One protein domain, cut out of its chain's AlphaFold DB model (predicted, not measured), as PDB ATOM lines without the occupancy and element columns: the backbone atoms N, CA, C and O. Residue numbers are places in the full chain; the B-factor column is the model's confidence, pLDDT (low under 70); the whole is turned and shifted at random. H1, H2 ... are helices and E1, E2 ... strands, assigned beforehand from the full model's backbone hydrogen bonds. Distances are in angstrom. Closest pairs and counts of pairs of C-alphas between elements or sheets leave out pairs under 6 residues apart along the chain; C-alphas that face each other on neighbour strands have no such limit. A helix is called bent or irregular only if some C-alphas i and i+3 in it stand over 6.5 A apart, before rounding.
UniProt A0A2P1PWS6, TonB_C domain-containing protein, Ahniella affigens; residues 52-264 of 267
ATOM      1  N   PRO A  52     136.482 186.656 172.816       79.44
ATOM      2  CA  PRO A  52     136.834 185.368 172.233       79.44
ATOM      3  C   PRO A  52     137.678 184.542 173.210       79.44
ATOM      4  O   PRO A  52     138.452 185.084 174.007       79.44
ATOM      5  N   PHE A  53     137.565 183.221 173.123       83.62
ATOM      6  CA  PHE A  53     138.459 182.289 173.797       83.62
ATOM      7  C   PHE A  53     138.907 181.165 172.860       83.62
ATOM      8  O   PHE A  53     138.148 180.687 172.014       83.62
ATOM      9  N   ALA A  54     140.140 180.716 173.072       86.69
ATOM     10  CA  ALA A  54     140.625 179.408 172.658       86.69
ATOM     11  C   ALA A  54     140.994 178.626 173.926       86.69
ATOM     12  O   ALA A  54     141.709 179.153 174.777       86.69
ATOM     13  N   ALA A  55     140.498 177.399 174.075       90.25
ATOM     14  CA  ALA A  55     140.779 176.548 175.233       90.25
ATOM     15  C   ALA A  55     141.198 175.150 174.773       90.25
ATOM     16  O   ALA A  55     140.426 174.463 174.102       90.25
ATOM     17  N   SER A  56     142.406 174.723 175.140       92.19
ATOM     18  CA  SER A  56     142.854 173.347 174.923       92.19
ATOM     19  C   SER A  56     142.081 172.413 175.857       92.19
ATOM     20  O   SER A  56     141.915 172.695 177.044       92.19
ATOM     21  N   VAL A  57     141.602 171.284 175.344       94.75
ATOM     22  CA  VAL A  57     140.841 170.301 176.125       94.75
ATOM     23  C   VAL A  57     141.335 168.889 175.859       94.75
ATOM     24  O   VAL A  57     141.783 168.585 174.756       94.75
ATOM     25  N   GLN A  58     141.216 168.028 176.869       95.00
ATOM     26  CA  GLN A  58     141.305 166.579 176.714       95.00
ATOM     27  C   GLN A  58     139.921 165.976 176.946       95.00
ATOM     28  O   GLN A  58     139.303 166.198 177.990       95.00
ATOM     29  N   ILE A  59     139.474 165.189 175.975       94.56
ATOM     30  CA  ILE A  59     138.252 164.403 175.991       94.56
ATOM     31  C   ILE A  59     138.638 162.926 176.178       94.56
ATOM     32  O   ILE A  59     139.612 162.435 175.596       94.56
ATOM     33  N   ASP A  60     137.912 162.218 177.036       95.06
ATOM     34  CA  ASP A  60     138.105 160.784 177.261       95.06
ATOM     35  C   ASP A  60     137.261 159.901 176.322       95.06
ATOM     36  O   ASP A  60     136.484 160.378 175.495       95.06
ATOM     37  N   GLU A  61     137.425 158.587 176.466       94.56
ATOM     38  CA  GLU A  61     136.724 157.544 175.703       94.56
ATOM     39  C   GLU A  61     135.185 157.615 175.813       94.56
ATOM     40  O   GLU A  61     134.483 157.049 174.978       94.56
ATOM     41  N   THR A  62     134.634 158.318 176.809       93.88
ATOM     42  CA  THR A  62     133.180 158.514 176.962       93.88
ATOM     43  C   THR A  62     132.666 159.771 176.258       93.88
ATOM     44  O   THR A  62     131.464 160.034 176.269       93.88
ATOM     45  N   GLY A  63     133.560 160.570 175.663       91.25
ATOM     46  CA  GLY A  63     133.227 161.897 175.153       91.25
ATOM     47  C   GLY A  63     133.164 162.976 176.245       91.25
ATOM     48  O   GLY A  63     132.661 164.073 175.991       91.25
ATOM     49  N   ALA A  64     133.652 162.704 177.463       94.88
ATOM     50  CA  ALA A  64     133.670 163.671 178.558       94.88
ATOM     51  C   ALA A  64     134.943 164.522 178.573       94.88
ATOM     52  O   ALA A  64     136.048 164.017 178.386       94.88
ATOM     53  N   VAL A  65     134.798 165.829 178.834       94.62
ATOM     54  CA  VAL A  65     135.945 166.734 179.005       94.62
ATOM     55  C   VAL A  65     136.625 166.452 180.347       94.62
ATOM     56  O   VAL A  65     136.231 166.968 181.394       94.62
ATOM     57  N   LYS A  66     137.670 165.627 180.298       94.56
ATOM     58  CA  LYS A  66     138.485 165.204 181.442       94.56
ATOM     59  C   LYS A  66     139.409 166.314 181.945       94.56
ATOM     60  O   LYS A  66     139.656 166.413 183.145       94.56
ATOM     61  N   ALA A  67     139.917 167.153 181.041       93.75
ATOM     62  CA  ALA A  67     140.772 168.284 181.392       93.75
ATOM     63  C   ALA A  67     140.551 169.486 180.467       93.75
ATOM     64  O   ALA A  67     140.261 169.337 179.283       93.75
ATOM     65  N   VAL A  68     140.766 170.680 181.024       93.38
ATOM     66  CA  VAL A  68     140.836 171.959 180.308       93.38
ATOM     67  C   VAL A  68     142.180 172.588 180.660       93.38
ATOM     68  O   VAL A  68     142.555 172.623 181.835       93.38
ATOM     69  N   SER A  69     142.917 173.057 179.661       87.94
ATOM     70  CA  SER A  69     144.227 173.687 179.802       87.94
ATOM     71  C   SER A  69     144.349 174.894 178.865       87.94
ATOM     72  O   SER A  69     143.602 175.026 177.901       87.94
ATOM     73  N   GLN A  70     145.280 175.805 179.169       78.75
ATOM     74  CA  GLN A  70     145.621 176.962 178.323       78.75
ATOM     75  C   GLN A  70     144.405 177.727 177.757       78.75
ATOM     76  O   GLN A  70     144.199 177.779 176.545       78.75
ATOM     77  N   ILE A  71     143.613 178.360 178.629       82.44
ATOM     78  CA  ILE A  71     142.580 179.309 178.192       82.44
ATOM     79  C   ILE A  71     143.271 180.596 177.725       82.44
ATOM     80  O   ILE A  71     143.791 181.370 178.524       82.44
ATOM     81  N   SER A  72     143.276 180.826 176.415       79.25
ATOM     82  CA  SER A  72     143.736 182.061 175.785       79.25
ATOM     83  C   SER A  72     142.529 182.954 175.508       79.25
ATOM     84  O   SER A  72     141.731 182.681 174.610       79.25
ATOM     85  N   SER A  73     142.347 183.987 176.333       76.12
ATOM     86  CA  SER A  73     141.223 184.928 176.263       76.12
ATOM     87  C   SER A  73     141.553 186.216 177.036       76.12
ATOM     88  O   SER A  73     142.259 186.131 178.042       76.12
ATOM     89  N   PRO A  74     141.050 187.402 176.634       73.94
ATOM     90  CA  PRO A  74     141.266 188.657 177.366       73.94
ATOM     91  C   PRO A  74     140.428 188.795 178.658       73.94
ATOM     92  O   PRO A  74     140.463 189.848 179.292       73.94
ATOM     93  N   ILE A  75     139.661 187.773 179.053       76.62
ATOM     94  CA  ILE A  75     138.852 187.777 180.286       76.62
ATOM     95  C   ILE A  75     139.706 187.592 181.555       76.62
ATOM     96  O   ILE A  75     140.780 186.985 181.524       76.62
ATOM     97  N   SER A  76     139.200 188.075 182.694       81.62
ATOM     98  CA  SER A  76     139.883 187.984 183.993       81.62
ATOM     99  C   SER A  76     140.090 186.531 184.464       81.62
ATOM    100  O   SER A  76     139.282 185.663 184.124       81.62
ATOM    101  N   PRO A  77     141.111 186.237 185.299       84.19
ATOM    102  CA  PRO A  77     141.377 184.877 185.783       84.19
ATOM    103  C   PRO A  77     140.176 184.202 186.463       84.19
ATOM    104  O   PRO A  77     139.959 183.007 186.283       84.19
ATOM    105  N   THR A  78     139.342 184.965 187.179       80.81
ATOM    106  CA  THR A  78     138.095 184.463 187.780       80.81
ATOM    107  C   THR A  78     137.124 183.939 186.719       80.81
ATOM    108  O   THR A  78     136.585 182.845 186.865       80.81
ATOM    109  N   LEU A  79     136.951 184.676 185.614       82.69
ATOM    110  CA  LEU A  79     136.113 184.254 184.488       82.69
ATOM    111  C   LEU A  79     136.736 183.085 183.712       82.69
ATOM    112  O   LEU A  79     135.996 182.237 183.225       82.69
ATOM    113  N   GLN A  80     138.069 182.985 183.638       86.12
ATOM    114  CA  GLN A  80     138.745 181.798 183.091       86.12
ATOM    115  C   GLN A  80     138.465 180.548 183.945       86.12
ATOM    116  O   GLN A  80     138.251 179.471 183.393       86.12
ATOM    117  N   GLY A  81     138.400 180.692 185.275       86.88
ATOM    118  CA  GLY A  81     137.964 179.634 186.191       86.88
ATOM    119  C   GLY A  81     136.535 179.169 185.899       86.88
ATOM    120  O   GLY A  81     136.323 178.002 185.582       86.88
ATOM    121  N   THR A  82     135.568 180.094 185.900       87.06
ATOM    122  CA  THR A  82     134.161 179.785 185.579       87.06
ATOM    123  C   THR A  82     134.002 179.151 184.192       87.06
ATOM    124  O   THR A  82     133.281 178.166 184.049       87.06
ATOM    125  N   LEU A  83     134.719 179.661 183.183       87.25
ATOM    126  CA  LEU A  83     134.743 179.111 181.827       87.25
ATOM    127  C   LEU A  83     135.287 177.672 181.802       87.25
ATOM    128  O   LEU A  83     134.702 176.809 181.152       87.25
ATOM    129  N   SER A  84     136.367 177.391 182.539       90.88
ATOM    130  CA  SER A  84     136.929 176.042 182.686       90.88
ATOM    131  C   SER A  84     135.910 175.064 183.280       90.88
ATOM    132  O   SER A  84     135.697 173.980 182.734       90.88
ATOM    133  N   ASP A  85     135.216 175.462 184.348       90.00
ATOM    134  CA  ASP A  85     134.214 174.621 185.012       90.00
ATOM    135  C   ASP A  85     132.943 174.415 184.178       90.00
ATOM    136  O   ASP A  85     132.372 173.323 184.195       90.00
ATOM    137  N   GLN A  86     132.539 175.400 183.371       89.12
ATOM    138  CA  GLN A  86     131.478 175.228 182.373       89.12
ATOM    139  C   GLN A  86     131.898 174.268 181.248       89.12
ATOM    140  O   GLN A  86     131.115 173.399 180.869       89.12
ATOM    141  N   ILE A  87     133.134 174.370 180.743       91.00
ATOM    142  CA  ILE A  87     133.654 173.486 179.686       91.00
ATOM    143  C   ILE A  87     133.801 172.034 180.187       91.00
ATOM    144  O   ILE A  87     133.514 171.102 179.441       91.00
ATOM    145  N   ARG A  88     134.157 171.801 181.459       93.44
ATOM    146  CA  ARG A  88     134.203 170.449 182.073       93.44
ATOM    147  C   ARG A  88     132.849 169.719 182.073       93.44
ATOM    148  O   ARG A  88     132.796 168.488 182.060       93.44
ATOM    149  N   GLN A  89     131.740 170.461 182.066       90.88
ATOM    150  CA  GLN A  89     130.387 169.894 182.004       90.88
ATOM    151  C   GLN A  89     129.997 169.437 180.589       90.88
ATOM    152  O   GLN A  89     128.988 168.752 180.421       90.88
ATOM    153  N   TRP A  90     130.773 169.793 179.562       89.62
ATOM    154  CA  TRP A  90     130.448 169.489 178.172       89.62
ATOM    155  C   TRP A  90     130.686 168.026 177.801       89.62
ATOM    156  O   TRP A  90     131.494 167.316 178.409       89.62
ATOM    157  N   ARG A  91     129.954 167.575 176.781       90.06
ATOM    158  CA  ARG A  91     130.082 166.250 176.181       90.06
ATOM    159  C   ARG A  91     130.227 166.369 174.671       90.06
ATOM    160  O   ARG A  91     129.715 167.298 174.049       90.06
ATOM    161  N   PHE A  92     130.935 165.408 174.109       88.06
ATOM    162  CA  PHE A  92     131.141 165.215 172.685       88.06
ATOM    163  C   PHE A  92     130.787 163.762 172.347       88.06
ATOM    164  O   PHE A  92     130.655 162.925 173.239       88.06
ATOM    165  N   GLU A  93     130.637 163.441 171.068       86.69
ATOM    166  CA  GLU A  93     130.748 162.056 170.616       86.69
ATOM    167  C   GLU A  93     132.169 161.526 170.964       86.69
ATOM    168  O   GLU A  93     133.120 162.314 171.045       86.69
ATOM    169  N   PRO A  94     132.375 160.218 171.195       86.50
ATOM    170  CA  PRO A  94     133.724 159.673 171.346       86.50
ATOM    171  C   PRO A  94     134.505 159.710 170.025       86.50
ATOM    172  O   PRO A  94     133.964 159.388 168.966       86.50
ATOM    173  N   ALA A  95     135.802 160.028 170.077       85.62
ATOM    174  CA  ALA A  95     136.685 159.801 168.935       85.62
ATOM    175  C   ALA A  95     136.883 158.296 168.728       85.62
ATOM    176  O   ALA A  95     137.198 157.583 169.676       85.62
ATOM    177  N   MET A  96     136.723 157.821 167.490       86.00
ATOM    178  CA  MET A  96     136.826 156.398 167.160       86.00
ATOM    179  C   MET A  96     138.145 156.064 166.452       86.00
ATOM    180  O   MET A  96     138.547 156.736 165.498       86.00
ATOM    181  N   GLN A  97     138.789 154.977 166.874       84.69
ATOM    182  CA  GLN A  97     139.945 154.359 166.223       84.69
ATOM    183  C   GLN A  97     139.722 152.848 166.113       84.69
ATOM    184  O   GLN A  97     139.494 152.175 167.114       84.69
ATOM    185  N   ALA A  98     139.760 152.311 164.888       87.38
ATOM    186  CA  ALA A  98     139.493 150.893 164.604       87.38
ATOM    187  C   ALA A  98     138.199 150.354 165.269       87.38
ATOM    188  O   ALA A  98     138.160 149.229 165.763       87.38
ATOM    189  N   GLY A  99     137.143 151.179 165.312       90.12
ATOM    190  CA  GLY A  99     135.849 150.839 165.918       90.12
ATOM    191  C   GLY A  99     135.785 150.922 167.449       90.12
ATOM    192  O   GLY A  99     134.745 150.597 168.015       90.12
ATOM    193  N   LYS A 100     136.855 151.358 168.127       91.88
ATOM    194  CA  LYS A 100     136.888 151.585 169.580       91.88
ATOM    195  C   LYS A 100     136.927 153.083 169.903       91.88
ATOM    196  O   LYS A 100     137.584 153.817 169.159       91.88
ATOM    197  N   PRO A 101     136.291 153.541 170.995       92.38
ATOM    198  CA  PRO A 101     136.518 154.887 171.506       92.38
ATOM    199  C   PRO A 101     137.962 155.037 172.012       92.38
ATOM    200  O   PRO A 101     138.555 154.067 172.482       92.38
ATOM    201  N   VAL A 102     138.518 156.246 171.913       92.31
ATOM    202  CA  VAL A 102     139.881 156.599 172.360       92.31
ATOM    203  C   VAL A 102     139.932 158.014 172.945       92.31
ATOM    204  O   VAL A 102     139.058 158.841 172.663       92.31
ATOM    205  N   SER A 103     140.960 158.317 173.746       93.44
ATOM    206  CA  SER A 103     141.154 159.666 174.283       93.44
ATOM    207  C   SER A 103     141.689 160.598 173.196       93.44
ATOM    208  O   SER A 103     142.538 160.223 172.384       93.44
ATOM    209  N   TRP A 104     141.216 161.841 173.177       94.00
ATOM    210  CA  TRP A 104     141.654 162.835 172.202       94.00
ATOM    211  C   TRP A 104     141.717 164.238 172.800       94.00
ATOM    212  O   TRP A 104     141.126 164.517 173.842       94.00
ATOM    213  N   SER A 105     142.457 165.126 172.144       93.75
ATOM    214  CA  SER A 105     142.640 166.510 172.563       93.75
ATOM    215  C   SER A 105     142.550 167.457 171.374       93.75
ATOM    216  O   SER A 105     143.153 167.219 170.326       93.75
ATOM    217  N   THR A 106     141.837 168.560 171.575       92.69
ATOM    218  CA  THR A 106     141.542 169.592 170.571       92.69
ATOM    219  C   THR A 106     141.549 170.976 171.224       92.69
ATOM    220  O   THR A 106     141.668 171.090 172.446       92.69
ATOM    221  N   THR A 107     141.426 172.042 170.435       90.75
ATOM    222  CA  THR A 107     141.152 173.389 170.947       90.75
ATOM    223  C   THR A 107     139.717 173.787 170.644       90.75
ATOM    224  O   THR A 107     139.298 173.814 169.489       90.75
ATOM    225  N   LEU A 108     138.962 174.137 171.684       89.69
ATOM    226  CA  LEU A 108     137.622 174.704 171.553       89.69
ATOM    227  C   LEU A 108     137.724 176.207 171.300       89.69
ATOM    228  O   LEU A 108     138.471 176.901 171.994       89.69
ATOM    229  N   PHE A 109     136.935 176.709 170.352       82.50
ATOM    230  CA  PHE A 109     136.817 178.132 170.047       82.50
ATOM    231  C   PHE A 109     135.382 178.610 170.269       82.50
ATOM    232  O   PHE A 109     134.413 177.999 169.798       82.50
ATOM    233  N   GLY A 110     135.255 179.744 170.948       83.38
ATOM    234  CA  GLY A 110     133.971 180.356 171.256       83.38
ATOM    235  C   GLY A 110     134.105 181.783 171.771       83.38
ATOM    236  O   GLY A 110     135.205 182.330 171.829       83.38
ATOM    237  N   ASN A 111     132.979 182.364 172.181       82.25
ATOM    238  CA  ASN A 111     132.924 183.677 172.825       82.25
ATOM    239  C   ASN A 111     132.304 183.571 174.223       82.25
ATOM    240  O   ASN A 111     131.293 182.891 174.404       82.25
ATOM    241  N   VAL A 112     132.833 184.321 175.188       80.75
ATOM    242  CA  VAL A 112     132.155 184.601 176.461       80.75
ATOM    243  C   VAL A 112     131.216 185.803 176.264       80.75
ATOM    244  O   VAL A 112     131.680 186.855 175.810       80.75
ATOM    245  N   PRO A 113     129.908 185.693 176.571       76.69
ATOM    246  CA  PRO A 113     128.987 186.824 176.479       76.69
ATOM    247  C   PRO A 113     129.363 187.963 177.441       76.69
ATOM    248  O   PRO A 113     129.700 187.693 178.596       76.69
ATOM    249  N   PRO A 114     129.231 189.234 177.022       67.06
ATOM    250  CA  PRO A 114     129.643 190.390 177.824       67.06
ATOM    251  C   PRO A 114     128.830 190.574 179.113       67.06
ATOM    252  O   PRO A 114     129.339 191.107 180.092       67.06
ATOM    253  N   GLN A 115     127.580 190.104 179.119       68.19
ATOM    254  CA  GLN A 115     126.644 190.227 180.243       68.19
ATOM    255  C   GLN A 115     127.012 189.325 181.441       68.19
ATOM    256  O   GLN A 115     126.385 189.412 182.494       68.19
ATOM    257  N   GLY A 116     127.953 188.390 181.251       65.00
ATOM    258  CA  GLY A 116     127.965 187.121 181.977       65.00
ATOM    259  C   GLY A 116     126.892 186.174 181.423       65.00
ATOM    260  O   GLY A 116     125.747 186.555 181.197       65.00
ATOM    261  N   GLY A 117     127.259 184.924 181.146       70.00
ATOM    262  CA  GLY A 117     126.349 183.951 180.542       70.00
ATOM    263  C   GLY A 117     127.056 182.658 180.159       70.00
ATOM    264  O   GLY A 117     128.238 182.476 180.453       70.00
ATOM    265  N   TRP A 118     126.340 181.752 179.495       67.50
ATOM    266  CA  TRP A 118     126.955 180.537 178.963       67.50
ATOM    267  C   TRP A 118     127.883 180.870 177.784       67.50
ATOM    268  O   TRP A 118     127.469 181.608 176.887       67.50
ATOM    269  N   PRO A 119     129.123 180.350 177.757       74.56
ATOM    270  CA  PRO A 119     130.046 180.559 176.651       74.56
ATOM    271  C   PRO A 119     129.500 179.936 175.365       74.56
ATOM    272  O   PRO A 119     129.171 178.751 175.311       74.56
ATOM    273  N   ASN A 120     129.436 180.746 174.310       76.00
ATOM    274  CA  ASN A 120     128.979 180.327 172.994       76.00
ATOM    275  C   ASN A 120     130.118 179.596 172.277       76.00
ATOM    276  O   ASN A 120     131.002 180.230 171.700       76.00
ATOM    277  N   TYR A 121     130.107 178.265 172.337       71.00
ATOM    278  CA  TYR A 121     130.949 177.398 171.510       71.00
ATOM    279  C   TYR A 121     130.495 177.426 170.045       71.00
ATOM    280  O   TYR A 121     129.296 177.386 169.768       71.00
ATOM    281  N   PHE A 122     131.454 177.438 169.114       70.25
ATOM    282  CA  PHE A 122     131.167 177.411 167.674       70.25
ATOM    283  C   PHE A 122     131.890 176.294 166.914       70.25
ATOM    284  O   PHE A 122     131.320 175.719 165.990       70.25
ATOM    285  N   ARG A 123     133.151 176.008 167.261       79.38
ATOM    286  CA  ARG A 123     134.001 175.030 166.563       79.38
ATOM    287  C   ARG A 123     135.065 174.461 167.501       79.38
ATOM    288  O   ARG A 123     135.486 175.139 168.438       79.38
ATOM    289  N   HIS A 124     135.544 173.262 167.196       84.62
ATOM    290  CA  HIS A 124     136.820 172.748 167.689       84.62
ATOM    291  C   HIS A 124     137.813 172.610 166.523       84.62
ATOM    292  O   HIS A 124     137.476 172.961 165.387       84.62
ATOM    293  N   GLY A 125     139.033 172.157 166.802       88.81
ATOM    294  CA  GLY A 125     140.041 171.870 165.787       88.81
ATOM    295  C   GLY A 125     141.483 172.101 166.258       88.81
ATOM    296  O   GLY A 125     141.720 172.524 167.397       88.81
ATOM    297  N   PRO A 126     142.463 171.885 165.361       88.38
ATOM    298  CA  PRO A 126     143.850 172.289 165.564       88.38
ATOM    299  C   PRO A 126     143.971 173.812 165.750       88.38
ATOM    300  O   PRO A 126     143.213 174.603 165.178       88.38
ATOM    301  N   ARG A 127     144.948 174.249 166.550       88.88
ATOM    302  CA  ARG A 127     145.069 175.645 167.008       88.88
ATOM    303  C   ARG A 127     146.163 176.407 166.266       88.88
ATOM    304  O   ARG A 127     147.301 175.955 166.312       88.88
ATOM    305  N   PRO A 128     145.895 177.573 165.652       87.31
ATOM    306  CA  PRO A 128     146.946 178.362 165.011       87.31
ATOM    307  C   PRO A 128     148.099 178.696 165.977       87.31
ATOM    308  O   PRO A 128     147.878 179.184 167.088       87.31
ATOM    309  N   LEU A 129     149.330 178.420 165.542       86.69
ATOM    310  CA  LEU A 129     150.585 178.807 166.199       86.69
ATOM    311  C   LEU A 129     151.231 179.988 165.474       86.69
ATOM    312  O   LEU A 129     151.657 180.953 166.105       86.69
ATOM    313  N   VAL A 130     151.283 179.917 164.141       84.38
ATOM    314  CA  VAL A 130     151.832 180.959 163.269       84.38
ATOM    315  C   VAL A 130     150.810 181.236 162.178       84.38
ATOM    316  O   VAL A 130     150.543 180.377 161.341       84.38
ATOM    317  N   SER A 131     150.243 182.440 162.190       84.19
ATOM    318  CA  SER A 131     149.091 182.801 161.354       84.19
ATOM    319  C   SER A 131     149.303 184.179 160.729       84.19
ATOM    320  O   SER A 131     148.784 185.192 161.188       84.19
ATOM    321  N   THR A 132     150.135 184.240 159.688       84.69
ATOM    322  CA  THR A 132     150.396 185.497 158.970       84.69
ATOM    323  C   THR A 132     149.096 186.004 158.328       84.69
ATOM    324  O   THR A 132     148.483 185.253 157.563       84.69
ATOM    325  N   PRO A 133     148.652 187.248 158.593       82.00
ATOM    326  CA  PRO A 133     147.413 187.765 158.022       82.00
ATOM    327  C   PRO A 133     147.522 187.929 156.495       82.00
ATOM    328  O   PRO A 133     148.603 188.241 155.980       82.00
ATOM    329  N   PRO A 134     146.414 187.755 155.753       87.94
ATOM    330  CA  PRO A 134     146.411 187.865 154.299       87.94
ATOM    331  C   PRO A 134     146.766 189.271 153.813       87.94
ATOM    332  O   PRO A 134     146.437 190.286 154.431       87.94
ATOM    333  N   ARG A 135     147.428 189.334 152.655       87.81
ATOM    334  CA  ARG A 135     147.754 190.603 151.995       87.81
ATOM    335  C   ARG A 135     146.519 191.130 151.271       87.81
ATOM    336  O   ARG A 135     146.011 190.473 150.370       87.81
ATOM    337  N   TYR A 136     146.077 192.330 151.637       87.00
ATOM    338  CA  TYR A 136     144.953 193.006 150.988       87.00
ATOM    339  C   TYR A 136     145.230 193.195 149.471       87.00
ATOM    340  O   TYR A 136     146.252 193.805 149.131       87.00
ATOM    341  N   PRO A 137     144.383 192.684 148.554       88.81
ATOM    342  CA  PRO A 137     144.591 192.785 147.109       88.81
ATOM    343  C   PRO A 137     144.646 194.235 146.617       88.81
ATOM    344  O   PRO A 137     143.821 195.066 146.998       88.81
ATOM    345  N   LYS A 138     145.590 194.539 145.713       87.38
ATOM    346  CA  LYS A 138     145.757 195.899 145.162       87.38
ATOM    347  C   LYS A 138     144.517 196.394 144.411       87.38
ATOM    348  O   LYS A 138     144.180 197.567 144.531       87.38
ATOM    349  N   SER A 139     143.836 195.504 143.689       82.62
ATOM    350  CA  SER A 139     142.584 195.783 142.969       82.62
ATOM    351  C   SER A 139     141.475 196.317 143.880       82.62
ATOM    352  O   SER A 139     140.673 197.137 143.445       82.62
ATOM    353  N   SER A 140     141.453 195.911 145.152       83.06
ATOM    354  CA  SER A 140     140.404 196.289 146.102       83.06
ATOM    355  C   SER A 140     140.670 197.601 146.850       83.06
ATOM    356  O   SER A 140     139.761 198.126 147.493       83.06
ATOM    357  N   LEU A 141     141.890 198.156 146.779       80.50
ATOM    358  CA  LEU A 141     142.303 199.318 147.587       80.50
ATOM    359  C   LEU A 141     141.438 200.562 147.348       80.50
ATOM    360  O   LEU A 141     141.133 201.275 148.301       80.50
ATOM    361  N   GLY A 142     141.026 200.807 146.101       75.88
ATOM    362  CA  GLY A 142     140.243 201.992 145.729       75.88
ATOM    363  C   GLY A 142     138.794 201.990 146.226       75.88
ATOM    364  O   GLY A 142     138.203 203.057 146.329       75.88
ATOM    365  N   MET A 143     138.231 200.822 146.560       75.12
ATOM    366  CA  MET A 143     136.835 200.682 147.012       75.12
ATOM    367  C   MET A 143     136.707 200.293 148.495       75.12
ATOM    368  O   MET A 143     135.596 200.171 148.997       75.12
ATOM    369  N   GLN A 144     137.827 200.079 149.201       75.50
ATOM    370  CA  GLN A 144     137.879 199.771 150.642       75.50
ATOM    371  C   GLN A 144     137.001 198.583 151.100       75.50
ATOM    372  O   GLN A 144     136.647 198.478 152.274       75.50
ATOM    373  N   ILE A 145     136.678 197.658 150.189       75.44
ATOM    374  CA  ILE A 145     135.750 196.545 150.428       75.44
ATOM    375  C   ILE A 145     136.255 195.645 151.563       75.44
ATOM    376  O   ILE A 145     137.437 195.284 151.619       75.44
ATOM    377  N   ASN A 146     135.331 195.252 152.438       77.19
ATOM    378  CA  ASN A 146     135.537 194.248 153.475       77.19
ATOM    379  C   ASN A 146     134.922 192.917 153.027       77.19
ATOM    380  O   ASN A 146     133.827 192.901 152.467       77.19
ATOM    381  N   THR A 147     135.592 191.801 153.307       78.31
ATOM    382  CA  THR A 147     135.093 190.457 152.969       78.31
ATOM    383  C   THR A 147     135.377 189.457 154.077       78.31
ATOM    384  O   THR A 147     136.492 189.404 154.595       78.31
ATOM    385  N   ARG A 148     134.401 188.602 154.377       80.19
ATOM    386  CA  ARG A 148     134.541 187.412 155.219       80.19
ATOM    387  C   ARG A 148     134.636 186.180 154.319       80.19
ATOM    388  O   ARG A 148     133.783 185.976 153.459       80.19
ATOM    389  N   THR A 149     135.673 185.375 154.513       85.19
ATOM    390  CA  THR A 149     135.909 184.106 153.807       85.19
ATOM    391  C   THR A 149     135.906 182.977 154.833       85.19
ATOM    392  O   THR A 149     136.488 183.139 155.903       85.19
ATOM    393  N   LEU A 150     135.279 181.845 154.526       85.38
ATOM    394  CA  LEU A 150     135.397 180.612 155.302       85.38
ATOM    395  C   LEU A 150     136.232 179.614 154.500       85.38
ATOM    396  O   LEU A 150     135.865 179.283 153.372       85.38
ATOM    397  N   ILE A 151     137.349 179.158 155.065       89.06
ATOM    398  CA  ILE A 151     138.277 178.216 154.429       89.06
ATOM    399  C   ILE A 151     138.269 176.910 155.217       89.06
ATOM    400  O   ILE A 151     138.486 176.919 156.423       89.06
ATOM    401  N   GLU A 152     138.047 175.791 154.543       90.31
ATOM    402  CA  GLU A 152     138.416 174.470 155.043       90.31
ATOM    403  C   GLU A 152     139.910 174.255 154.775       90.31
ATOM    404  O   GLU A 152     140.392 174.529 153.675       90.31
ATOM    405  N   ALA A 153     140.648 173.794 155.780       92.31
ATOM    406  CA  ALA A 153     142.058 173.444 155.662       92.31
ATOM    407  C   ALA A 153     142.310 172.052 156.249       92.31
ATOM    408  O   ALA A 153     141.829 171.739 157.341       92.31
ATOM    409  N   GLU A 154     143.081 171.230 155.539       94.94
ATOM    410  CA  GLU A 154     143.625 169.976 156.064       94.94
ATOM    411  C   GLU A 154     144.973 170.261 156.726       94.94
ATOM    412  O   GLU A 154     145.880 170.814 156.103       94.94
ATOM    413  N   VAL A 155     145.090 169.904 158.004       94.88
ATOM    414  CA  VAL A 155     146.269 170.105 158.848       94.88
ATOM    415  C   VAL A 155     146.897 168.743 159.123       94.88
ATOM    416  O   VAL A 155     146.235 167.841 159.633       94.88
ATOM    417  N   GLY A 156     148.174 168.578 158.782       93.94
ATOM    418  CA  GLY A 156     148.940 167.365 159.049       93.94
ATOM    419  C   GLY A 156     149.301 167.195 160.528       93.94
ATOM    420  O   GLY A 156     149.244 168.134 161.321       93.94
ATOM    421  N   ALA A 157     149.754 165.993 160.894       95.62
ATOM    422  CA  ALA A 157     150.269 165.697 162.237       95.62
ATOM    423  C   ALA A 157     151.559 166.477 162.597       95.62
ATOM    424  O   ALA A 157     151.971 166.493 163.754       95.62
ATOM    425  N   ASP A 158     152.190 167.145 161.625       96.88
ATOM    426  CA  ASP A 158     153.301 168.090 161.801       96.88
ATOM    427  C   ASP A 158     152.836 169.551 162.016       96.88
ATOM    428  O   ASP A 158     153.655 170.465 162.158       96.88
ATOM    429  N   GLY A 159     151.519 169.783 162.011       94.94
ATOM    430  CA  GLY A 159     150.904 171.097 162.141       94.94
ATOM    431  C   GLY A 159     150.906 171.943 160.863       94.94
ATOM    432  O   GLY A 159     150.532 173.115 160.931       94.94
ATOM    433  N   ARG A 160     151.329 171.419 159.704       97.69
ATOM    434  CA  ARG A 160     151.306 172.161 158.430       97.69
ATOM    435  C   ARG A 160     149.991 171.974 157.687       97.69
ATOM    436  O   ARG A 160     149.381 170.913 157.751       97.69
ATOM    437  N   VAL A 161     149.585 172.987 156.924       96.62
ATOM    438  CA  VAL A 161     148.440 172.876 156.011       96.62
ATOM    439  C   VAL A 161     148.853 172.130 154.738       96.62
ATOM    440  O   VAL A 161     149.729 172.590 154.006       96.62
ATOM    441  N   SER A 162     148.222 170.986 154.467       94.75
ATOM    442  CA  SER A 162     148.452 170.179 153.260       94.75
ATOM    443  C   SER A 162     147.557 170.621 152.099       94.75
ATOM    444  O   SER A 162     148.028 170.775 150.968       94.75
ATOM    445  N   SER A 163     146.277 170.881 152.377       94.94
ATOM    446  CA  SER A 163     145.280 171.316 151.397       94.94
ATOM    447  C   SER A 163     144.370 172.412 151.961       94.94
ATOM    448  O   SER A 163     144.259 172.600 153.174       94.94
ATOM    449  N   THR A 164     143.740 173.162 151.060       96.25
ATOM    450  CA  THR A 164     142.785 174.228 151.373       96.25
ATOM    451  C   THR A 164     141.611 174.182 150.400       96.25
ATOM    452  O   THR A 164     141.749 173.710 149.268       96.25
ATOM    453  N   ARG A 165     140.455 174.678 150.847       93.25
ATOM    454  CA  ARG A 165     139.260 174.897 150.032       93.25
ATOM    455  C   ARG A 165     138.485 176.095 150.572       93.25
ATOM    456  O   ARG A 165     138.095 176.114 151.738       93.25
ATOM    457  N   VAL A 166     138.184 177.075 149.725       91.69
ATOM    458  CA  VAL A 166     137.208 178.125 150.063       91.69
ATOM    459  C   VAL A 166     135.799 177.519 150.095       91.69
ATOM    460  O   VAL A 166     135.320 177.001 149.089       91.69
ATOM    461  N   ILE A 167     135.136 177.597 151.251       89.19
ATOM    462  CA  ILE A 167     133.775 177.091 151.493       89.19
ATOM    463  C   ILE A 167     132.727 178.192 151.289       89.19
ATOM    464  O   ILE A 167     131.664 177.939 150.728       89.19
ATOM    465  N   ALA A 168     133.016 179.419 151.729       82.75
ATOM    466  CA  ALA A 168     132.111 180.558 151.576       82.75
ATOM    467  C   ALA A 168     132.873 181.882 151.438       82.75
ATOM    468  O   ALA A 168     133.953 182.051 152.007       82.75
ATOM    469  N   VAL A 169     132.275 182.843 150.728       84.62
ATOM    470  CA  VAL A 169     132.778 184.217 150.573       84.62
ATOM    471  C   VAL A 169     131.604 185.186 150.664       84.62
ATOM    472  O   VAL A 169     130.647 185.067 149.899       84.62
ATOM    473  N   SER A 170     131.671 186.184 151.547       79.50
ATOM    474  CA  SER A 170     130.735 187.310 151.495       79.50
ATOM    475  C   SER A 170     131.048 188.164 150.264       79.50
ATOM    476  O   SER A 170     132.128 188.756 150.184       79.50
ATOM    477  N   SER A 171     130.115 188.254 149.321       71.75
ATOM    478  CA  SER A 171     130.252 189.084 148.123       71.75
ATOM    479  C   SER A 171     129.056 190.018 147.970       71.75
ATOM    480  O   SER A 171     127.919 189.649 148.262       71.75
ATOM    481  N   TYR A 172     129.330 191.236 147.507       68.06
ATOM    482  CA  TYR A 172     128.318 192.125 146.944       68.06
ATOM    483  C   TYR A 172     128.193 191.798 145.446       68.06
ATOM    484  O   TYR A 172     129.234 191.533 144.832       68.06
ATOM    485  N   PRO A 173     126.983 191.800 144.850       68.06
ATOM    486  CA  PRO A 173     126.784 191.394 143.453       68.06
ATOM    487  C   PRO A 173     127.722 192.111 142.475       68.06
ATOM    488  O   PRO A 173     128.386 191.465 141.666       68.06
ATOM    489  N   ASP A 174     127.866 193.425 142.642       78.06
ATOM    490  CA  ASP A 174     128.627 194.314 141.754       78.06
ATOM    491  C   ASP A 174     130.156 194.218 141.938       78.06
ATOM    492  O   ASP A 174     130.924 194.886 141.244       78.06
ATOM    493  N   HIS A 175     130.623 193.407 142.894       79.81
ATOM    494  CA  HIS A 175     132.030 193.320 143.310       79.81
ATOM    495  C   HIS A 175     132.546 191.872 143.391       79.81
ATOM    496  O   HIS A 175     133.507 191.580 144.113       79.81
ATOM    497  N   ARG A 176     131.919 190.942 142.655       84.00
ATOM    498  CA  ARG A 176     132.226 189.501 142.696       84.00
ATOM    499  C   ARG A 176     133.714 189.189 142.502       84.00
ATOM    500  O   ARG A 176     134.288 188.476 143.322       84.00
ATOM    501  N   ASP A 177     134.354 189.751 141.480       87.50
ATOM    502  CA  ASP A 177     135.762 189.458 141.159       87.50
ATOM    503  C   ASP A 177     136.724 189.959 142.246       87.50
ATOM    504  O   ASP A 177     137.745 189.339 142.540       87.50
ATOM    505  N   MET A 178     136.355 191.054 142.912       86.19
ATOM    506  CA  MET A 178     137.102 191.616 144.036       86.19
ATOM    507  C   MET A 178     136.968 190.718 145.272       86.19
ATOM    508  O   MET A 178     137.952 190.491 145.972       86.19
ATOM    509  N   ALA A 179     135.783 190.143 145.503       85.19
ATOM    510  CA  ALA A 179     135.565 189.150 146.553       85.19
ATOM    511  C   ALA A 179     136.300 187.822 146.272       85.19
ATOM    512  O   ALA A 179     136.858 187.230 147.194       85.19
ATOM    513  N   LEU A 180     136.391 187.389 145.010       88.50
ATOM    514  CA  LEU A 180     137.209 186.234 144.615       88.50
ATOM    515  C   LEU A 180     138.710 186.499 144.826       88.50
ATOM    516  O   LEU A 180     139.410 185.652 145.380       88.50
ATOM    517  N   ALA A 181     139.201 187.695 144.481       90.44
ATOM    518  CA  ALA A 181     140.582 188.100 144.755       90.44
ATOM    519  C   ALA A 181     140.899 188.154 146.265       90.44
ATOM    520  O   ALA A 181     142.008 187.807 146.674       90.44
ATOM    521  N   MET A 182     139.930 188.546 147.103       88.81
ATOM    522  CA  MET A 182     140.047 188.462 148.565       88.81
ATOM    523  C   MET A 182     140.110 187.016 149.058       88.81
ATOM    524  O   MET A 182     140.978 186.689 149.863       88.81
ATOM    525  N   ALA A 183     139.222 186.148 148.568       90.69
ATOM    526  CA  ALA A 183     139.173 184.747 148.973       90.69
ATOM    527  C   ALA A 183     140.478 184.009 148.627       90.69
ATOM    528  O   ALA A 183     141.039 183.331 149.484       90.69
ATOM    529  N   ALA A 184     141.027 184.234 147.429       93.19
ATOM    530  CA  ALA A 184     142.330 183.700 147.030       93.19
ATOM    531  C   ALA A 184     143.485 184.232 147.906       93.19
ATOM    532  O   ALA A 184     144.408 183.488 148.240       93.19
ATOM    533  N   ALA A 185     143.434 185.502 148.329       92.56
ATOM    534  CA  ALA A 185     144.419 186.070 149.250       92.56
ATOM    535  C   ALA A 185     144.292 185.512 150.682       92.56
ATOM    536  O   ALA A 185     145.311 185.343 151.355       92.56
ATOM    537  N   ALA A 186     143.071 185.208 151.140       91.62
ATOM    538  CA  ALA A 186     142.815 184.517 152.403       91.62
ATOM    539  C   ALA A 186     143.339 183.071 152.361       91.62
ATOM    540  O   ALA A 186     144.063 182.655 153.262       91.62
ATOM    541  N   GLU A 187     143.033 182.332 151.294       95.06
ATOM    542  CA  GLU A 187     143.456 180.944 151.102       95.06
ATOM    543  C   GLU A 187     144.982 180.806 151.034       95.06
ATOM    544  O   GLU A 187     145.565 179.999 151.760       95.06
ATOM    545  N   LEU A 188     145.647 181.655 150.241       94.81
ATOM    546  CA  LEU A 188     147.108 181.694 150.154       94.81
ATOM    547  C   LEU A 188     147.770 181.994 151.509       94.81
ATOM    548  O   LEU A 188     148.874 181.516 151.769       94.81
ATOM    549  N   ALA A 189     147.108 182.765 152.378       92.75
ATOM    550  CA  ALA A 189     147.588 183.013 153.731       92.75
ATOM    551  C   ALA A 189     147.422 181.775 154.622       92.75
ATOM    552  O   ALA A 189     148.415 181.337 155.197       92.75
ATOM    553  N   VAL A 190     146.223 181.177 154.686       93.81
ATOM    554  CA  VAL A 190     145.956 179.961 155.487       93.81
ATOM    555  C   VAL A 190     146.885 178.818 155.095       93.81
ATOM    556  O   VAL A 190     147.434 178.152 155.966       93.81
ATOM    557  N   LYS A 191     147.154 178.636 153.798       96.12
ATOM    558  CA  LYS A 191     148.086 177.615 153.299       96.12
ATOM    559  C   LYS A 191     149.536 177.797 153.784       96.12
ATOM    560  O   LYS A 191     150.321 176.856 153.734       96.12
ATOM    561  N   ALA A 192     149.894 178.988 154.268       94.38
ATOM    562  CA  ALA A 192     151.191 179.300 154.866       94.38
ATOM    563  C   ALA A 192     151.166 179.341 156.412       94.38
ATOM    564  O   ALA A 192     152.154 179.752 157.024       94.38
ATOM    565  N   TRP A 193     150.054 178.964 157.054       94.56
ATOM    566  CA  TRP A 193     149.941 178.903 158.514       94.56
ATOM    567  C   TRP A 193     150.523 177.600 159.082       94.56
ATOM    568  O   TRP A 193     150.621 176.581 158.398       94.56
ATOM    569  N   GLN A 194     150.877 177.640 160.367       93.94
ATOM    570  CA  GLN A 194     151.228 176.463 161.160       93.94
ATOM    571  C   GLN A 194     150.339 176.387 162.403       93.94
ATOM    572  O   GLN A 194     150.024 177.409 163.017       93.94
ATOM    573  N   PHE A 195     149.963 175.170 162.778       93.12
ATOM    574  CA  PHE A 195     149.032 174.842 163.848       93.12
ATOM    575  C   PHE A 195     149.666 173.901 164.885       93.12
ATOM    576  O   PHE A 195     150.622 173.186 164.603       93.12
ATOM    577  N   ASP A 196     149.096 173.884 166.085       92.31
ATOM    578  CA  ASP A 196     149.227 172.823 167.076       92.31
ATOM    579  C   ASP A 196     148.162 171.768 166.721       92.31
ATOM    580  O   ASP A 196     146.967 172.082 166.805       92.31
ATOM    581  N   PRO A 197     148.557 170.579 166.228       93.44
ATOM    582  CA  PRO A 197     147.621 169.586 165.712       93.44
ATOM    583  C   PRO A 197     146.778 168.967 166.831       93.44
ATOM    584  O   PRO A 197     147.196 168.900 167.993       93.44
ATOM    585  N   GLU A 198     145.601 168.465 166.461       91.25
ATOM    586  CA  GLU A 198     144.811 167.608 167.347       91.25
ATOM    587  C   GLU A 198     145.592 166.343 167.701       91.25
ATOM    588  O   GLU A 198     146.460 165.888 166.949       91.25
ATOM    589  N   LYS A 199     145.307 165.784 168.879       93.06
ATOM    590  CA  LYS A 199     146.038 164.633 169.419       93.06
ATOM    591  C   LYS A 199     145.083 163.516 169.800       93.06
ATOM    592  O   LYS A 199     143.969 163.775 170.241       93.06
ATOM    593  N   ARG A 200     145.531 162.275 169.654       91.00
ATOM    594  CA  ARG A 200     144.794 161.046 169.951       91.00
ATOM    595  C   ARG A 200     145.722 160.121 170.727       91.00
ATOM    596  O   ARG A 200     146.837 159.870 170.281       91.00
ATOM    597  N   ASP A 201     145.327 159.760 171.944       88.06
ATOM    598  CA  ASP A 201     146.188 159.121 172.951       88.06
ATOM    599  C   ASP A 201     147.570 159.809 173.088       88.06
ATOM    600  O   ASP A 201     148.617 159.183 173.240       88.06
ATOM    601  N   GLY A 202     147.573 161.147 172.986       88.81
ATOM    602  CA  GLY A 202     148.761 162.010 173.032       88.81
ATOM    603  C   GLY A 202     149.532 162.165 171.712       88.81
ATOM    604  O   GLY A 202     150.288 163.127 171.575       88.81
ATOM    605  N   GLN A 203     149.322 161.291 170.725       92.31
ATOM    606  CA  GLN A 203     149.980 161.353 169.414       92.31
ATOM    607  C   GLN A 203     149.288 162.373 168.505       92.31
ATOM    608  O   GLN A 203     148.062 162.415 168.456       92.31
ATOM    609  N   ALA A 204     150.046 163.194 167.777       94.12
ATOM    610  CA  ALA A 204     149.475 164.147 166.826       94.12
ATOM    611  C   ALA A 204     148.819 163.426 165.635       94.12
ATOM    612  O   ALA A 204     149.386 162.475 165.096       94.12
ATOM    613  N   ILE A 205     147.648 163.901 165.207       92.56
ATOM    614  CA  ILE A 205     146.905 163.360 164.062       92.56
ATOM    615  C   ILE A 205     146.692 164.421 162.981       92.56
ATOM    616  O   ILE A 205     146.676 165.623 163.253       92.56
ATOM    617  N   ALA A 206     146.498 163.967 161.742       91.81
ATOM    618  CA  ALA A 206     145.940 164.823 160.706       91.81
ATOM    619  C   ALA A 206     144.463 165.125 161.021       91.81
ATOM    620  O   ALA A 206     143.743 164.262 161.524       91.81
ATOM    621  N   SER A 207     144.031 166.352 160.745       89.31
ATOM    622  CA  SER A 207     142.706 166.884 161.090       89.31
ATOM    623  C   SER A 207     142.246 167.907 160.045       89.31
ATOM    624  O   SER A 207     143.051 168.415 159.262       89.31
ATOM    625  N   ARG A 208     140.949 168.225 160.015       87.44
ATOM    626  CA  ARG A 208     140.406 169.350 159.232       87.44
ATOM    627  C   ARG A 208     139.995 170.485 160.159       87.44
ATOM    628  O   ARG A 208     139.597 170.254 161.297       87.44
ATOM    629  N   VAL A 209     140.066 171.717 159.667       85.44
ATOM    630  CA  VAL A 209     139.663 172.911 160.418       85.44
ATOM    631  C   VAL A 209     138.963 173.923 159.521       85.44
ATOM    632  O   VAL A 209     139.353 174.135 158.374       85.44
ATOM    633  N   LEU A 210     137.928 174.567 160.061       84.44
ATOM    634  CA  LEU A 210     137.256 175.696 159.426       84.44
ATOM    635  C   LEU A 210     137.860 177.004 159.947       84.44
ATOM    636  O   LEU A 210     137.727 177.345 161.124       84.44
ATOM    637  N   VAL A 211     138.519 177.732 159.047       85.62
ATOM    638  CA  VAL A 211     139.236 178.987 159.284       85.62
ATOM    639  C   VAL A 211     138.441 180.160 158.693       85.62
ATOM    640  O   VAL A 211     138.585 180.491 157.513       85.62
ATOM    641  N   PRO A 212     137.570 180.806 159.483       83.38
ATOM    642  CA  PRO A 212     136.960 182.075 159.106       83.38
ATOM    643  C   PRO A 212     137.977 183.224 159.150       83.38
ATOM    644  O   PRO A 212     138.623 183.458 160.171       83.38
ATOM    645  N   ILE A 213     138.088 183.984 158.060       81.44
ATOM    646  CA  ILE A 213     138.976 185.146 157.920       81.44
ATOM    647  C   ILE A 213     138.187 186.365 157.446       81.44
ATOM    648  O   ILE A 213     137.550 186.337 156.394       81.44
ATOM    649  N   GLY A 214     138.295 187.470 158.187       80.00
ATOM    650  CA  GLY A 214     137.890 188.796 157.722       80.00
ATOM    651  C   GLY A 214     139.070 189.554 157.112       80.00
ATOM    652  O   GLY A 214     140.046 189.828 157.808       80.00
ATOM    653  N   ILE A 215     138.971 189.939 155.838       79.50
ATOM    654  CA  ILE A 215     139.893 190.890 155.203       79.50
ATOM    655  C   ILE A 215     139.246 192.277 155.188       79.50
ATOM    656  O   ILE A 215     138.117 192.442 154.724       79.50
ATOM    657  N   ARG A 216     139.984 193.267 155.698       77.38
ATOM    658  CA  ARG A 216     139.620 194.689 155.758       77.38
ATOM    659  C   ARG A 216     140.855 195.576 155.519       77.38
ATOM    660  O   ARG A 216     141.969 195.094 155.751       77.38
ATOM    661  N   PRO A 217     140.712 196.831 155.046       71.25
ATOM    662  CA  PRO A 217     141.845 197.733 154.834       71.25
ATOM    663  C   PRO A 217     142.701 197.926 156.094       71.25
ATOM    664  O   PRO A 217     142.201 197.929 157.221       71.25
ATOM    665  N   ARG A 218     144.014 198.120 155.905       59.69
ATOM    666  CA  ARG A 218     145.016 198.124 156.991       59.69
ATOM    667  C   ARG A 218     144.797 199.207 158.058       59.69
ATOM    668  O   ARG A 218     145.292 199.061 159.169       59.69
ATOM    669  N   SER A 219     144.045 200.259 157.743       48.41
ATOM    670  CA  SER A 219     143.661 201.343 158.657       48.41
ATOM    671  C   SER A 219     142.744 200.919 159.816       48.41
ATOM    672  O   SER A 219     142.498 201.735 160.696       48.41
ATOM    673  N   TYR A 220     142.243 199.676 159.838       47.78
ATOM    674  CA  TYR A 220     141.206 199.224 160.777       47.78
ATOM    675  C   TYR A 220     141.625 198.135 161.785       47.78
ATOM    676  O   TYR A 220     140.750 197.612 162.477       47.78
ATOM    677  N   VAL A 221     142.902 197.718 161.864       43.75
ATOM    678  CA  VAL A 221     143.285 196.552 162.699       43.75
ATOM    679  C   VAL A 221     144.695 196.615 163.297       43.75
ATOM    680  O   VAL A 221     145.672 196.846 162.585       43.75
ATOM    681  N   SER A 222     144.813 196.282 164.586       37.00
ATOM    682  CA  SER A 222     146.086 195.926 165.230       37.00
ATOM    683  C   SER A 222     146.518 194.496 164.858       37.00
ATOM    684  O   SER A 222     145.668 193.601 164.814       37.00
ATOM    685  N   PRO A 223     147.826 194.205 164.697       37.00
ATOM    686  CA  PRO A 223     148.318 192.833 164.569       37.00
ATOM    687  C   PRO A 223     147.904 191.913 165.729       37.00
ATOM    688  O   PRO A 223     147.647 190.738 165.502       37.00
ATOM    689  N   SER A 224     147.764 192.428 166.956       37.03
ATOM    690  CA  SER A 224     147.312 191.611 168.096       37.03
ATOM    691  C   SER A 224     145.873 191.101 167.952       37.03
ATOM    692  O   SER A 224     145.519 190.101 168.570       37.03
ATOM    693  N   GLN A 225     145.044 191.745 167.123       39.28
ATOM    694  CA  GLN A 225     143.653 191.344 166.919       39.28
ATOM    695  C   GLN A 225     143.503 190.195 165.912       39.28
ATOM    696  O   GLN A 225     142.538 189.446 166.050       39.28
ATOM    697  N   TRP A 226     144.416 189.993 164.942       40.78
ATOM    698  CA  TRP A 226     144.239 188.917 163.942       40.78
ATOM    699  C   TRP A 226     144.250 187.523 164.578       40.78
ATOM    700  O   TRP A 226     143.511 186.655 164.124       40.78
ATOM    701  N   ALA A 227     145.009 187.326 165.665       36.91
ATOM    702  CA  ALA A 227     145.116 186.039 166.361       36.91
ATOM    703  C   ALA A 227     143.786 185.571 166.971       36.91
ATOM    704  O   ALA A 227     143.559 184.373 167.120       36.91
ATOM    705  N   TYR A 228     142.896 186.519 167.269       37.22
ATOM    706  CA  TYR A 228     141.582 186.273 167.861       37.22
ATOM    707  C   TYR A 228     140.428 186.560 166.881       37.22
ATOM    708  O   TYR A 228     139.322 186.070 167.079       37.22
ATOM    709  N   HIS A 229     140.687 187.275 165.777       37.59
ATOM    710  CA  HIS A 229     139.759 187.492 164.656       37.59
ATOM    711  C   HIS A 229     139.822 186.378 163.587       37.59
ATOM    712  O   HIS A 229     139.521 186.613 162.413       37.59
ATOM    713  N   VAL A 230     140.147 185.142 163.987       42.53
ATOM    714  CA  VAL A 230     139.718 183.954 163.232       42.53
ATOM    715  C   VAL A 230     138.216 183.810 163.485       42.53
ATOM    716  O   VAL A 230     137.808 183.177 164.463       42.53
ATOM    717  N   GLY A 231     137.439 184.497 162.639       37.12
ATOM    718  CA  GLY A 231     136.107 185.061 162.892       37.12
ATOM    719  C   GLY A 231     135.134 184.213 163.711       37.12
ATOM    720  O   GLY A 231     135.138 182.979 163.679       37.12
ATOM    721  N   THR A 232     134.272 184.892 164.457       36.78
ATOM    722  CA  THR A 232     133.263 184.234 165.292       36.78
ATOM    723  C   THR A 232     132.133 183.704 164.404       36.78
ATOM    724  O   THR A 232     131.934 184.207 163.300       36.78
ATOM    725  N   ALA A 233     131.348 182.712 164.837       34.28
ATOM    726  CA  ALA A 233     130.197 182.298 164.019       34.28
ATOM    727  C   ALA A 233     129.147 183.419 163.889       34.28
ATOM    728  O   ALA A 233     128.435 183.452 162.896       34.28
ATOM    729  N   ALA A 234     129.116 184.366 164.837       35.16
ATOM    730  CA  ALA A 234     128.272 185.563 164.805       35.16
ATOM    731  C   ALA A 234     128.761 186.657 163.827       35.16
ATOM    732  O   ALA A 234     128.018 187.589 163.533       35.16
ATOM    733  N   ASP A 235     129.984 186.553 163.290       39.00
ATOM    734  CA  ASP A 235     130.426 187.366 162.148       39.00
ATOM    735  C   ASP A 235     129.782 186.913 160.831       39.00
ATOM    736  O   ASP A 235     129.747 187.664 159.853       39.00
ATOM    737  N   PHE A 236     129.280 185.683 160.782       41.31
ATOM    738  CA  PHE A 236     128.519 185.173 159.656       41.31
ATOM    739  C   PHE A 236     127.039 185.319 159.991       41.31
ATOM    740  O   PHE A 236     126.592 184.963 161.076       41.31
ATOM    741  N   ASP A 237     126.289 185.880 159.051       36.88
ATOM    742  CA  ASP A 237     124.842 186.025 159.161       36.88
ATOM    743  C   ASP A 237     124.214 184.619 159.198       36.88
ATOM    744  O   ASP A 237     124.184 183.915 158.184       36.88
ATOM    745  N   ALA A 238     123.829 184.176 160.400       35.75
ATOM    746  CA  ALA A 238     123.533 182.774 160.705       35.75
ATOM    747  C   ALA A 238     122.243 182.254 160.047       35.75
ATOM    748  O   ALA A 238     122.080 181.042 159.909       35.75
ATOM    749  N   ASP A 239     121.374 183.163 159.595       30.47
ATOM    750  CA  ASP A 239     120.194 182.848 158.785       30.47
ATOM    751  C   ASP A 239     120.533 182.757 157.284       30.47
ATOM    752  O   ASP A 239     119.799 182.145 156.506       30.47
ATOM    753  N   ARG A 240     121.656 183.354 156.852       33.84
ATOM    754  CA  ARG A 240     122.019 183.523 155.433       33.84
ATOM    755  C   ARG A 240     123.107 182.567 154.944       33.84
ATOM    756  O   ARG A 240     123.196 182.299 153.746       33.84
ATOM    757  N   LEU A 241     123.899 182.017 155.859       35.16
ATOM    758  CA  LEU A 241     124.654 180.779 155.669       35.16
ATOM    759  C   LEU A 241     124.130 179.770 156.690       35.16
ATOM    760  O   LEU A 241     124.062 180.097 157.868       35.16
ATOM    761  N   GLN A 242     123.804 178.543 156.265       28.19
ATOM    762  CA  GLN A 242     123.236 177.488 157.125       28.19
ATOM    763  C   GLN A 242     124.285 176.888 158.092       28.19
ATOM    764  O   GLN A 242     124.598 175.696 158.073       28.19
ATOM    765  N   MET A 243     124.850 177.735 158.955       32.78
ATOM    766  CA  MET A 243     125.983 177.449 159.843       32.78
ATOM    767  C   MET A 243     125.675 176.373 160.894       32.78
ATOM    768  O   MET A 243     126.596 175.730 161.397       32.78
ATOM    769  N   GLY A 244     124.394 176.106 161.176       26.28
ATOM    770  CA  GLY A 244     123.947 175.029 162.069       26.28
ATOM    771  C   GLY A 244     124.277 173.600 161.603       26.28
ATOM    772  O   GLY A 244     123.979 172.656 162.328       26.28
ATOM    773  N   VAL A 245     124.881 173.428 160.418       29.28
ATOM    774  CA  VAL A 245     125.195 172.121 159.804       29.28
ATOM    775  C   VAL A 245     126.713 171.890 159.637       29.28
ATOM    776  O   VAL A 245     127.135 170.847 159.145       29.28
ATOM    777  N   LEU A 246     127.574 172.817 160.078       31.64
ATOM    778  CA  LEU A 246     129.038 172.691 159.921       31.64
ATOM    779  C   LEU A 246     129.746 171.879 161.027       31.64
ATOM    780  O   LEU A 246     130.972 171.834 161.081       31.64
ATOM    781  N   SER A 247     128.994 171.126 161.835       33.88
ATOM    782  CA  SER A 247     129.489 170.036 162.697       33.88
ATOM    783  C   SER A 247     129.784 168.736 161.917       33.88
ATOM    784  O   SER A 247     129.611 167.634 162.434       33.88
ATOM    785  N   ASN A 248     130.193 168.871 160.651       30.94
ATOM    786  CA  ASN A 248     130.456 167.780 159.703       30.94
ATOM    787  C   ASN A 248     131.917 167.741 159.216       30.94
ATOM    788  O   ASN A 248     132.246 166.998 158.296       30.94
ATOM    789  N   VAL A 249     132.797 168.521 159.847       37.16
ATOM    790  CA  VAL A 249     134.239 168.239 159.856       37.16
ATOM    791  C   VAL A 249     134.443 166.869 160.527       37.16
ATOM    792  O   VAL A 249     133.670 166.525 161.417       37.16
ATOM    793  N   GLU A 250     135.441 166.079 160.117       33.34
ATOM    794  CA  GLU A 250     135.673 164.689 160.575       33.34
ATOM    795  C   GLU A 250     136.226 164.585 162.022       33.34
ATOM    796  O   GLU A 250     137.196 163.878 162.296       33.34
ATOM    797  N   GLY A 251     135.596 165.298 162.958       37.53
ATOM    798  CA  GLY A 251     135.840 165.265 164.397       37.53
ATOM    799  C   GLY A 251     134.533 165.044 165.179       37.53
ATOM    800  O   GLY A 251     133.448 165.301 164.650       37.53
ATOM    801  N   PRO A 252     134.589 164.544 166.425       45.06
ATOM    802  CA  PRO A 252     133.394 164.126 167.159       45.06
ATOM    803  C   PRO A 252     132.481 165.302 167.529       45.06
ATOM    804  O   PRO A 252     132.933 166.325 168.056       45.06
ATOM    805  N   ARG A 253     131.174 165.185 167.268       57.62
ATOM    806  CA  ARG A 253     130.251 166.318 167.418       57.62
ATOM    807  C   ARG A 253     130.026 166.701 168.875       57.62
ATOM    808  O   ARG A 253     130.044 165.873 169.776       57.62
ATOM    809  N   PHE A 254     129.739 167.980 169.093       53.22
ATOM    810  CA  PHE A 254     129.362 168.520 170.396       53.22
ATOM    811  C   PHE A 254     127.948 168.069 170.799       53.22
ATOM    812  O   PHE A 254     126.975 168.381 170.111       53.22
ATOM    813  N   LEU A 255     127.832 167.375 171.932       49.03
ATOM    814  CA  LEU A 255     126.577 166.874 172.493       49.03
ATOM    815  C   LEU A 255     126.139 167.771 173.656       49.03
ATOM    816  O   LEU A 255     126.515 167.575 174.811       49.03
ATOM    817  N   ASN A 256     125.314 168.773 173.353       46.16
ATOM    818  CA  ASN A 256     124.736 169.641 174.377       46.16
ATOM    819  C   ASN A 256     123.535 168.976 175.089       46.16
ATOM    820  O   ASN A 256     122.928 168.022 174.589       46.16
ATOM    821  N   ALA A 257     123.151 169.514 176.250       40.75
ATOM    822  CA  ALA A 257     122.070 168.961 177.070       40.75
ATOM    823  C   ALA A 257     120.694 168.931 176.365       40.75
ATOM    824  O   ALA A 257     119.908 168.019 176.617       40.75
ATOM    825  N   LYS A 258     120.404 169.863 175.438       38.03
ATOM    826  CA  LYS A 258     119.173 169.822 174.625       38.03
ATOM    827  C   LYS A 258     119.209 168.696 173.588       38.03
ATOM    828  O   LYS A 258     118.192 168.038 173.400       38.03
ATOM    829  N   SER A 259     120.352 168.437 172.947       35.81
ATOM    830  CA  SER A 259     120.501 167.293 172.030       35.81
ATOM    831  C   SER A 259     120.408 165.945 172.751       35.81
ATOM    832  O   SER A 259     119.772 165.036 172.227       35.81
ATOM    833  N   LEU A 260     120.944 165.829 173.971       35.78
ATOM    834  CA  LEU A 260     120.776 164.636 174.814       35.78
ATOM    835  C   LEU A 260     119.308 164.422 175.220       35.78
ATOM    836  O   LEU A 260     118.795 163.312 175.097       35.78
ATOM    837  N   ALA A 261     118.599 165.486 175.611       33.62
ATOM    838  CA  ALA A 261     117.162 165.416 175.884       33.62
ATOM    839  C   ALA A 261     116.341 165.030 174.637       33.62
ATOM    840  O   ALA A 261     115.409 164.243 174.745       33.62
ATOM    841  N   ALA A 262     116.696 165.537 173.450       33.78
ATOM    842  CA  ALA A 262     116.007 165.217 172.197       33.78
ATOM    843  C   ALA A 262     116.306 163.798 171.669       33.78
ATOM    844  O   ALA A 262     115.443 163.196 171.030       33.78
ATOM    845  N   ALA A 263     117.500 163.256 171.934       33.31
ATOM    846  CA  ALA A 263     117.854 161.875 171.604       33.31
ATOM    847  C   ALA A 263     117.084 160.874 172.483       33.31
ATOM    848  O   ALA A 263     116.500 159.927 171.964       33.31
ATOM    849  N   ASN A 264     116.996 161.148 173.788       35.09
ATOM    850  CA  ASN A 264     116.279 160.318 174.763       35.09
ATOM    851  C   ASN A 264     114.742 160.489 174.727       35.09
ATOM    852  O   ASN A 264     114.046 159.906 175.554       35.09
TER     853      ASN A 264
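This is residues 52 to 264 of the 267 residues of the protein "TonB_C domain-containing protein" of Ahniella affigens (UniProt A0A2P1PWS6). Two strongly twisted sheets lie next to each other, each with one helix over the face turned away from the other sheet: E2 - E1 - E5 - E6 with H1, and E9 - E8 - E11 with H3. The small strand pair E7 and E10 sits at one side between these two lobes, and the long stretch 227 to 256 winds along the other side to H5. The printed part has 213 residues, with five named helices and eleven named strands in the order E1 E2 H1 E3 E4 E5 E6 E7 H2 E8 E9 H3 E10 E11 H4 H5; both sheets are antiparallel. The class is mixed, helices and strands; the whole is compact, with a radius of gyration of the C-alphas of 17.8 A and spans of 53 by 41 by 33 A.

Begin at Pro 52, where E1, residues 52 to 59, forms a hairpin with E2, residues 65 to 72; look for N 56 and O 69, 3.0 A apart. E2 bends by 52 degrees at residue 69. H1, residues 77 to 88, is on this sheet, making two layers, a helix on one face of a sheet; its closest C-alphas to E2 are those of Val 65 and Arg 88, 5.1 A apart. E3, residues 95 to 97, and E4, residues 100 to 102, form a hairpin, with N 97 and O 100 at 2.8 A. E4 runs on into E5, residues 104 to 112, at 60 degrees. E5 is antiparallel to E1, with N 55 and O 108 at 2.9 A, and forms a hairpin with E6, residues 120 to 123, with N 111 and O 120 at 2.9 A. E7, residues 127 to 130, is antiparallel to E10, residues 194 to 196; N 129 and O 194 are 2.8 A apart. Next come H2, residues 138 to 143, and the hairpin of E8, residues 147 to 155, and E9, residues 161 to 169, where N 152 and O 165 are 2.8 A apart. E8 is also antiparallel to E11, residues 207 to 215, with N 151 and O 211 at 3.0 A. H3, residues 173 to 190, is on this second sheet, again two layers; the closest C-alphas of E8 and H3 are those of Thr 149 and Ala 183, 5.9 A apart. H2 and H3 are close but not clearly touching, with the C-alphas of Ser 140 and Met 178 closest at 6.1 A. H4, residues 223 to 226, and H5, residues 257 to 263, are on neither sheet. In H1 and H5 every O i to N i+4 pair is within hydrogen-bond range; H3 has 12 of 14, H2 has 0 of 2 but 2 of 3 O i to N i+3 pairs, and H4 is too short for an i+4 pair.

Find C-alpha 52 at (136.834, 185.368, 172.233); from there E1 runs 21.3 A to C-alpha 59. E2 spans 17.5 A, H1 16.5 A and E5 24.1 A. E8 begins at C-alpha 147, (135.093, 190.457, 152.969), and spans 24.0 A; E9 spans 20.1 A and E11 24.9 A. H3, 25.4 A long, has a kink of 31 degrees near residue 180. H2 and H3 are irregular: C-alphas 139 and 142 are 7.2 A apart, and C-alphas 174 and 177 are 8.7 A apart. H5 ends at C-alpha 263, (117.854, 161.875, 171.604).

The two C-alphas farthest apart are those of Gly 142 and Asn 264, at 56.2 A. The printed part has no cut. The link from H4 to H5, 30 residues, is long; within it residues 254 to 255 pair antiparallel with residues 91 to 92. The mean pLDDT of the printed part is 75.9, and it is under 70 at residues 114 to 116, 118, 172 to 173 and 218 to 264.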